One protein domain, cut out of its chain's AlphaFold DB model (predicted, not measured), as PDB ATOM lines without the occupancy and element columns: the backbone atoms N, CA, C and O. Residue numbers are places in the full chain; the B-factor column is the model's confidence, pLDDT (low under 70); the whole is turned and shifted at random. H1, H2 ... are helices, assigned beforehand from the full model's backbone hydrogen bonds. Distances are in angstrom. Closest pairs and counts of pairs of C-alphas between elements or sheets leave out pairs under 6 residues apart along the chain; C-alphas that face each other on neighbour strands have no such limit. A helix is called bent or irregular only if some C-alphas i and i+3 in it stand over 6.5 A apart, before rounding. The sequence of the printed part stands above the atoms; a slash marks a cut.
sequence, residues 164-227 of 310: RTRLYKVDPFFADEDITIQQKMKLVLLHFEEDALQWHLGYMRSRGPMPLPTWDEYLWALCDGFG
ATOM      1  N   ARG A 164     -47.723 -14.211  55.858       63.50
ATOM      2  CA  ARG A 164     -46.932 -13.343  56.731       63.50
ATOM      3  C   ARG A 164     -46.000 -14.141  57.641       63.50
ATOM      4  O   ARG A 164     -44.794 -13.905  57.628       63.50
ATOM      5  N   THR A 165     -46.516 -15.102  58.406       67.19
ATOM      6  CA  THR A 165     -45.675 -15.934  59.286       67.19
ATOM      7  C   THR A 165     -44.673 -16.755  58.484       67.19
ATOM      8  O   THR A 165     -43.591 -17.065  58.985       67.19
ATOM      9  N   ARG A 166     -44.988 -17.094  57.229       69.94
ATOM     10  CA  ARG A 166     -44.032 -17.753  56.333       69.94
ATOM     11  C   ARG A 166     -42.905 -16.834  55.925       69.94
ATOM     12  O   ARG A 166     -41.762 -17.208  56.158       69.94
ATOM     13  N   LEU A 167     -43.202 -15.644  55.415       70.50
ATOM     14  CA  LEU A 167     -42.187 -14.664  55.024       70.50
ATOM     15  C   LEU A 167     -41.266 -14.299  56.193       70.50
ATOM     16  O   LEU A 167     -40.050 -14.384  56.038       70.50
ATOM     17  N   TYR A 168     -41.821 -14.045  57.385       66.50
ATOM     18  CA  TYR A 168     -41.026 -13.794  58.598       66.50
ATOM     19  C   TYR A 168     -40.127 -14.967  58.993       66.50
ATOM     20  O   TYR A 168     -39.062 -14.761  59.567       66.50
ATOM     21  N   LYS A 169     -40.540 -16.206  58.708       66.38
ATOM     22  CA  LYS A 169     -39.699 -17.378  58.952       66.38
ATOM     23  C   LYS A 169     -38.595 -17.519  57.918       66.38
ATOM     24  O   LYS A 169     -37.565 -18.054  58.290       66.38
ATOM     25  N   VAL A 170     -38.781 -17.086  56.668       65.56
ATOM     26  CA  VAL A 170     -37.733 -17.194  55.635       65.56
ATOM     27  C   VAL A 170     -36.730 -16.037  55.705       65.56
ATOM     28  O   VAL A 170     -35.597 -16.201  55.269       65.56
ATOM     29  N   ASP A 171     -37.104 -14.900  56.298       65.94
ATOM     30  CA  ASP A 171     -36.268 -13.693  56.349       65.94
ATOM     31  C   ASP A 171     -34.889 -13.912  57.022       65.94
ATOM     32  O   ASP A 171     -33.866 -13.597  56.406       65.94
ATOM     33  N   PRO A 172     -34.785 -14.594  58.186       64.00
ATOM     34  CA  PRO A 172     -33.490 -14.901  58.798       64.00
ATOM     35  C   PRO A 172     -32.603 -15.838  57.964       64.00
ATOM     36  O   PRO A 172     -31.392 -15.851  58.146       64.00
ATOM     37  N   PHE A 173     -33.174 -16.622  57.038       62.34
ATOM     38  CA  PHE A 173     -32.399 -17.535  56.185       62.34
ATOM     39  C   PHE A 173     -31.665 -16.811  55.056       62.34
ATOM     40  O   PHE A 173     -30.735 -17.373  54.478       62.34
ATOM     41  N   PHE A 174     -32.072 -15.582  54.733       65.75
ATOM     42  CA  PHE A 174     -31.481 -14.785  53.660       65.75
ATOM     43  C   PHE A 174     -30.544 -13.683  54.158       65.75
ATOM     44  O   PHE A 174     -29.920 -13.025  53.329       65.75
ATOM     45  N   ALA A 175     -30.463 -13.470  55.475       61.38
ATOM     46  CA  ALA A 175     -29.658 -12.411  56.075       61.38
ATOM     47  C   ALA A 175     -28.147 -12.721  56.069       61.38
ATOM     48  O   ALA A 175     -27.344 -11.799  55.948       61.38
ATOM     49  N   ASP A 176     -27.769 -14.002  56.148       55.03
ATOM     50  CA  ASP A 176     -26.372 -14.430  56.352       55.03
ATOM     51  C   ASP A 176     -25.650 -14.909  55.079       55.03
ATOM     52  O   ASP A 176     -24.430 -15.071  55.082       55.03
ATOM     53  N   GLU A 177     -26.365 -15.144  53.977       57.34
ATOM     54  CA  GLU A 177     -25.780 -15.638  52.726       57.34
ATOM     55  C   GLU A 177     -26.142 -14.705  51.561       57.34
ATOM     56  O   GLU A 177     -27.300 -14.310  51.410       57.34
ATOM     57  N   ASP A 178     -25.162 -14.375  50.709       63.22
ATOM     58  CA  ASP A 178     -25.357 -13.639  49.448       63.22
ATOM     59  C   ASP A 178     -26.103 -14.527  48.433       63.22
ATOM     60  O   ASP A 178     -25.546 -15.106  47.497       63.22
ATOM     61  N   ILE A 179     -27.387 -14.745  48.714       73.88
ATOM     62  CA  ILE A 179     -28.271 -15.634  47.973       73.88
ATOM     63  C   ILE A 179     -28.871 -14.840  46.819       73.88
ATOM     64  O   ILE A 179     -29.632 -13.887  47.010       73.88
ATOM     65  N   THR A 180     -28.583 -15.284  45.599       80.44
ATOM     66  CA  THR A 180     -29.169 -14.715  44.384       80.44
ATOM     67  C   THR A 180     -30.695 -14.820  44.410       80.44
ATOM     68  O   THR A 180     -31.268 -15.772  44.946       80.44
ATOM     69  N   ILE A 181     -31.377 -13.891  43.740       79.38
ATOM     70  CA  ILE A 181     -32.841 -13.906  43.600       79.38
ATOM     71  C   ILE A 181     -33.384 -15.261  43.116       79.38
ATOM     72  O   ILE A 181     -34.410 -15.740  43.593       79.38
ATOM     73  N   GLN A 182     -32.651 -15.934  42.227       79.31
ATOM     74  CA  GLN A 182     -32.990 -17.269  41.735       79.31
ATOM     75  C   GLN A 182     -33.016 -18.322  42.831       79.31
ATOM     76  O   GLN A 182     -33.924 -19.151  42.881       79.31
ATOM     77  N   GLN A 183     -32.034 -18.290  43.722       77.75
ATOM     78  CA  GLN A 183     -31.968 -19.213  44.844       77.75
ATOM     79  C   GLN A 183     -33.068 -18.906  45.868       77.75
ATOM     80  O   GLN A 183     -33.702 -19.849  46.339       77.75
ATOM     81  N   LYS A 184     -33.370 -17.624  46.134       79.31
ATOM     82  CA  LYS A 184     -34.484 -17.224  47.017       79.31
ATOM     83  C   LYS A 184     -35.828 -17.721  46.488       79.31
ATOM     84  O   LYS A 184     -36.545 -18.427  47.192       79.31
ATOM     85  N   MET A 185     -36.132 -17.438  45.220       81.69
ATOM     86  CA  MET A 185     -37.370 -17.888  44.575       81.69
ATOM     87  C   MET A 185     -37.470 -19.415  44.525       81.69
ATOM     88  O   MET A 185     -38.543 -19.958  44.760       81.69
ATOM     89  N   LYS A 186     -36.363 -20.126  44.266       79.31
ATOM     90  CA  LYS A 186     -36.344 -21.597  44.255       79.31
ATOM     91  C   LYS A 186     -36.558 -22.196  45.647       79.31
ATOM     92  O   LYS A 186     -37.217 -23.227  45.756       79.31
ATOM     93  N   LEU A 187     -36.014 -21.571  46.691       75.88
ATOM     94  CA  LEU A 187     -36.228 -21.993  48.075       75.88
ATOM     95  C   LEU A 187     -37.689 -21.799  48.484       75.88
ATOM     96  O   LEU A 187     -38.296 -22.709  49.032       75.88
ATOM     97  N   VAL A 188     -38.267 -20.647  48.147       77.69
ATOM     98  CA  VAL A 188     -39.684 -20.372  48.401       77.69
ATOM     99  C   VAL A 188     -40.590 -21.320  47.610       77.69
ATOM    100  O   VAL A 188     -41.507 -21.902  48.183       77.69
ATOM    101  N   LEU A 189     -40.276 -21.580  46.337       80.12
ATOM    102  CA  LEU A 189     -40.998 -22.538  45.495       80.12
ATOM    103  C   LEU A 189     -40.989 -23.962  46.065       80.12
ATOM    104  O   LEU A 189     -41.990 -24.661  45.957       80.12
ATOM    105  N   LEU A 190     -39.885 -24.395  46.687       74.44
ATOM    106  CA  LEU A 190     -39.791 -25.714  47.325       74.44
ATOM    107  C   LEU A 190     -40.832 -25.892  48.441       74.44
ATOM    108  O   LEU A 190     -41.086 -27.014  48.869       74.44
ATOM    109  N   HIS A 191     -41.377 -24.797  48.964       70.56
ATOM    110  CA  HIS A 191     -42.297 -24.801  50.098       70.56
ATOM    111  C   HIS A 191     -43.723 -24.412  49.698       70.56
ATOM    112  O   HIS A 191     -44.612 -24.450  50.546       70.56
ATOM    113  N   PHE A 192     -43.946 -24.062  48.428       79.69
ATOM    114  CA  PHE A 192     -45.265 -23.771  47.880       79.69
ATOM    115  C   PHE A 192     -46.011 -25.066  47.564       79.69
ATOM    116  O   PHE A 192     -45.502 -25.941  46.866       79.69
ATOM    117  N   GLU A 193     -47.246 -25.156  48.037       75.00
ATOM    118  CA  GLU A 193     -48.185 -26.233  47.757       75.00
ATOM    119  C   GLU A 193     -49.490 -25.659  47.205       75.00
ATOM    120  O   GLU A 193     -49.792 -24.482  47.395       75.00
ATOM    121  N   GLU A 194     -50.251 -26.502  46.504       81.25
ATOM    122  CA  GLU A 194     -51.609 -26.192  46.037       81.25
ATOM    123  C   GLU A 194     -51.693 -24.838  45.296       81.25
ATOM    124  O   GLU A 194     -51.020 -24.642  44.274       81.25
ATOM    125  N   ASP A 195     -52.492 -23.904  45.813       77.00
ATOM    126  CA  ASP A 195     -52.775 -22.610  45.196       77.00
ATOM    127  C   ASP A 195     -51.527 -21.718  45.109       77.00
ATOM    128  O   ASP A 195     -51.337 -21.020  44.109       77.00
ATOM    129  N   ALA A 196     -50.610 -21.805  46.082       81.00
ATOM    130  CA  ALA A 196     -49.323 -21.099  46.065       81.00
ATOM    131  C   ALA A 196     -48.440 -21.515  44.888       81.00
ATOM    132  O   ALA A 196     -47.838 -20.676  44.205       81.00
ATOM    133  N   LEU A 197     -48.397 -22.819  44.609       82.75
ATOM    134  CA  LEU A 197     -47.630 -23.350  43.490       82.75
ATOM    135  C   LEU A 197     -48.249 -22.920  42.155       82.75
ATOM    136  O   LEU A 197     -47.534 -22.475  41.249       82.75
ATOM    137  N   GLN A 198     -49.576 -23.002  42.039       81.62
ATOM    138  CA  GLN A 198     -50.294 -22.577  40.839       81.62
ATOM    139  C   GLN A 198     -50.133 -21.075  40.577       81.62
ATOM    140  O   GLN A 198     -49.902 -20.675  39.430       81.62
ATOM    141  N   TRP A 199     -50.173 -20.252  41.627       88.25
ATOM    142  CA  TRP A 199     -49.915 -18.819  41.537       88.25
ATOM    143  C   TRP A 199     -48.505 -18.528  41.014       88.25
ATOM    144  O   TRP A 199     -48.366 -17.770  40.055       88.25
ATOM    145  N   HIS A 200     -47.464 -19.178  41.556       87.44
ATOM    146  CA  HIS A 200     -46.084 -18.980  41.092       87.44
ATOM    147  C   HIS A 200     -45.939 -19.298  39.597       87.44
ATOM    148  O   HIS A 200     -45.340 -18.526  38.843       87.44
ATOM    149  N   LEU A 201     -46.512 -20.420  39.151       86.69
ATOM    150  CA  LEU A 201     -46.488 -20.821  37.743       86.69
ATOM    151  C   LEU A 201     -47.225 -19.809  36.850       86.69
ATOM    152  O   LEU A 201     -46.738 -19.477  35.767       86.69
ATOM    153  N   GLY A 202     -48.374 -19.299  37.302       85.12
ATOM    154  CA  GLY A 202     -49.137 -18.261  36.608       85.12
ATOM    155  C   GLY A 202     -48.386 -16.931  36.517       85.12
ATOM    156  O   GLY A 202     -48.303 -16.350  35.435       85.12
ATOM    157  N   TYR A 203     -47.777 -16.496  37.620       87.44
ATOM    158  CA  TYR A 203     -46.980 -15.273  37.712       87.44
ATOM    159  C   TYR A 203     -45.749 -15.315  36.798       87.44
ATOM    160  O   TYR A 203     -45.489 -14.380  36.042       87.44
ATOM    161  N   MET A 204     -45.008 -16.426  36.787       87.00
ATOM    162  CA  MET A 204     -43.861 -16.576  35.886       87.00
ATOM    163  C   MET A 204     -44.287 -16.621  34.414       87.00
ATOM    164  O   MET A 204     -43.587 -16.085  33.555       87.00
ATOM    165  N   ARG A 205     -45.451 -17.211  34.112       85.94
ATOM    166  CA  ARG A 205     -46.001 -17.253  32.750       85.94
ATOM    167  C   ARG A 205     -46.451 -15.876  32.260       85.94
ATOM    168  O   ARG A 205     -46.195 -15.553  31.104       85.94
ATOM    169  N   SER A 206     -47.104 -15.076  33.103       84.75
ATOM    170  CA  SER A 206     -47.617 -13.753  32.719       84.75
ATOM    171  C   SER A 206     -46.505 -12.733  32.460       84.75
ATOM    172  O   SER A 206     -46.677 -11.843  31.632       84.75
ATOM    173  N   ARG A 207     -45.342 -12.892  33.105       86.88
ATOM    174  CA  ARG A 207     -44.165 -12.033  32.883       86.88
ATOM    175  C   ARG A 207     -43.424 -12.326  31.576       86.88
ATOM    176  O   ARG A 207     -42.690 -11.465  31.096       86.88
ATOM    177  N   GLY A 208     -43.618 -13.505  30.981       80.50
ATOM    178  CA  GLY A 208     -43.008 -13.862  29.699       80.50
ATOM    179  C   GLY A 208     -41.469 -13.777  29.723       80.50
ATOM    180  O   GLY A 208     -40.859 -14.191  30.706       80.50
ATOM    181  N   PRO A 209     -40.815 -13.258  28.667       81.06
ATOM    182  CA  PRO A 209     -39.353 -13.208  28.556       81.06
ATOM    183  C   PRO A 209     -38.696 -12.044  29.328       81.06
ATOM    184  O   PRO A 209     -37.550 -11.692  29.051       81.06
ATOM    185  N   MET A 210     -39.406 -11.412  30.265       82.06
ATOM    186  CA  MET A 210     -38.855 -10.330  31.081       82.06
ATOM    187  C   MET A 210     -37.753 -10.835  32.025       82.06
ATOM    188  O   MET A 210     -37.785 -11.994  32.451       82.06
ATOM    189  N   PRO A 211     -36.795  -9.969  32.414       83.56
ATOM    190  CA  PRO A 211     -35.835 -10.306  33.456       83.56
ATOM    191  C   PRO A 211     -36.550 -10.707  34.750       83.56
ATOM    192  O   PRO A 211     -37.706 -10.351  35.004       83.56
ATOM    193  N   LEU A 212     -35.854 -11.473  35.582       84.12
ATOM    194  CA  LEU A 212     -36.378 -11.903  36.873       84.12
ATOM    195  C   LEU A 212     -36.785 -10.696  37.719       84.12
ATOM    196  O   LEU A 212     -36.115  -9.664  37.645       84.12
ATOM    197  N   PRO A 213     -37.896 -10.805  38.464       86.06
ATOM    198  CA  PRO A 213     -38.324  -9.704  39.304       86.06
ATOM    199  C   PRO A 213     -37.276  -9.504  40.392       86.06
ATOM    200  O   PRO A 213     -36.601 -10.453  40.800       86.06
ATOM    201  N   THR A 214     -37.149  -8.282  40.881       87.38
ATOM    202  CA  THR A 214     -36.463  -8.056  42.151       87.38
ATOM    203  C   THR A 214     -37.165  -8.834  43.266       87.38
ATOM    204  O   THR A 214     -38.318  -9.259  43.134       87.38
ATOM    205  N   TRP A 215     -36.462  -9.054  44.376       84.06
ATOM    206  CA  TRP A 215     -37.052  -9.767  45.507       84.06
ATOM    207  C   TRP A 215     -38.303  -9.056  46.025       84.06
ATOM    208  O   TRP A 215     -39.326  -9.699  46.236       84.06
ATOM    209  N   ASP A 216     -38.251  -7.730  46.119       80.00
ATOM    210  CA  ASP A 216     -39.377  -6.912  46.558       80.00
ATOM    211  C   ASP A 216     -40.567  -6.999  45.596       80.00
ATOM    212  O   ASP A 216     -41.692  -7.204  46.040       80.00
ATOM    213  N   GLU A 217     -40.348  -6.928  44.279       84.69
ATOM    214  CA  GLU A 217     -41.418  -7.101  43.280       84.69
ATOM    215  C   GLU A 217     -42.072  -8.485  43.360       84.69
ATOM    216  O   GLU A 217     -43.281  -8.621  43.160       84.69
ATOM    217  N   TYR A 218     -41.278  -9.519  43.652       86.12
ATOM    218  CA  TYR A 218     -41.790 -10.871  43.842       86.12
ATOM    219  C   TYR A 218     -42.651 -10.975  45.103       86.12
ATOM    220  O   TYR A 218     -43.745 -11.539  45.049       86.12
ATOM    221  N   LEU A 219     -42.189 -10.402  46.218       82.81
ATOM    222  CA  LEU A 219     -42.940 -10.359  47.471       82.81
ATOM    223  C   LEU A 219     -44.232  -9.556  47.331       82.81
ATOM    224  O   LEU A 219     -45.273 -10.027  47.772       82.81
ATOM    225  N   TRP A 220     -44.192  -8.399  46.672       82.25
ATOM    226  CA  TRP A 220     -45.382  -7.593  46.400       82.25
ATOM    227  C   TRP A 220     -46.430  -8.367  45.614       82.25
ATOM    228  O   TRP A 220     -47.595  -8.383  45.999       82.25
ATOM    229  N   ALA A 221     -46.020  -9.049  44.545       84.12
ATOM    230  CA  ALA A 221     -46.938  -9.859  43.758       84.12
ATOM    231  C   ALA A 221     -47.499 -11.039  44.567       84.12
ATOM    232  O   ALA A 221     -48.673 -11.377  44.434       84.12
ATOM    233  N   LEU A 222     -46.678 -11.658  45.416       82.38
ATOM    234  CA  LEU A 222     -47.108 -12.749  46.286       82.38
ATOM    235  C   LEU A 222     -48.123 -12.260  47.330       82.38
ATOM    236  O   LEU A 222     -49.137 -12.917  47.565       82.38
ATOM    237  N   CYS A 223     -47.884 -11.082  47.907       77.81
ATOM    238  CA  CYS A 223     -48.819 -10.402  48.794       77.81
ATOM    239  C   CYS A 223     -50.103  -9.992  48.071       77.81
ATOM    240  O   CYS A 223     -51.147 -10.056  48.687       77.81
ATOM    241  N   ASP A 224     -50.066  -9.613  46.796       80.62
ATOM    242  CA  ASP A 224     -51.276  -9.341  46.004       80.62
ATOM    243  C   ASP A 224     -52.074 -10.632  45.735       80.62
ATOM    244  O   ASP A 224     -53.293 -10.672  45.896       80.62
ATOM    245  N   GLY A 225     -51.375 -11.730  45.425       78.19
ATOM    246  CA  GLY A 225     -51.981 -13.031  45.131       78.19
ATOM    247  C   GLY A 225     -52.671 -13.709  46.317       78.19
ATOM    248  O   GLY A 225     -53.717 -14.328  46.137       78.19
ATOM    249  N   PHE A 226     -52.106 -13.586  47.521       72.38
ATOM    250  CA  PHE A 226     -52.606 -14.225  48.755       72.38
ATOM    251  C   PHE A 226     -53.097 -13.200  49.793       72.38
ATOM    252  O   PHE A 226     -53.295 -13.502  50.968       72.38
ATOM    253  N   GLY A 227     -53.295 -11.957  49.354       59.75
ATOM    254  CA  GLY A 227     -53.376 -10.747  50.170       59.75
ATOM    255  C   GLY A 227     -54.590 -10.525  51.042       59.75
ATOM    256  O   GLY A 227     -54.726  -9.428  51.580       59.75
TER     257      GLY A 227
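This is residues 164 to 227 of the 310 residues of the protein "uncharacterized protein LOC104227259 isoform X2" of Nicotiana sylvestris (UniProt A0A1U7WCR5). Three short helices, H3, H2 and H4, stand loosely with their centres in a triangle, and H1 is set beyond it at one end, near H2 alone. Residues 205 to 211, where H3 ends and the link to H4 begins, stick out. The printed part has 64 residues with four named helices, in the order H1 H2 H3 H4, and no named strand; the class is all helix. The whole is compact, with a radius of gyration of the C-alphas of 11.7 A, and spans 32 by 25 by 18 A.

Find C-alpha 194 at (-51.609, -26.192, 46.037); from there H3, residues 194 to 207, runs 20.7 A to C-alpha 207 at (-44.165, -12.033, 32.883). H2 is residues 181 to 189, 12.0 A long. H4 is residues 215 to 225, 15.3 A long. H1, residues 164 to 174, begins at (-46.932, -13.343, 56.731) and is 15.8 A long; it is irregular, but only just: C-alphas 169 and 172 are 6.7 A apart.

Look from H3 to H2: they are close but not clearly touching, the closest C-alphas being those of Leu 197 and Leu 189, 7.0 A apart, at a shallow tilt of 31 degrees, opposite ways. H3 and H4 are close but not clearly touching at Trp 199 and Gly 225, closest C-alphas 7.1 A apart, at a steep tilt of 59 degrees, opposite ways. H2 and H4 are close but not clearly touching at Ile 181 and Trp 215, closest C-alphas 6.2 A apart, at a shallow tilt of 31 degrees, the same way. H1 and H2 are close but not clearly touching at Phe 174 and Lys 184, closest C-alphas 7.7 A apart. H1 is apart from H3 and H4. In H2, H3 and H4 every O i to N i+4 pair is within hydrogen-bond range; in H1, 4 of 7 are.

The C-alphas farthest apart, of Asp 176 and Ser 206, are 31.8 A apart. The printed part has no cut and no long link. Confidence is under 70 at residues 164 to 166, 168 to 178 and 227.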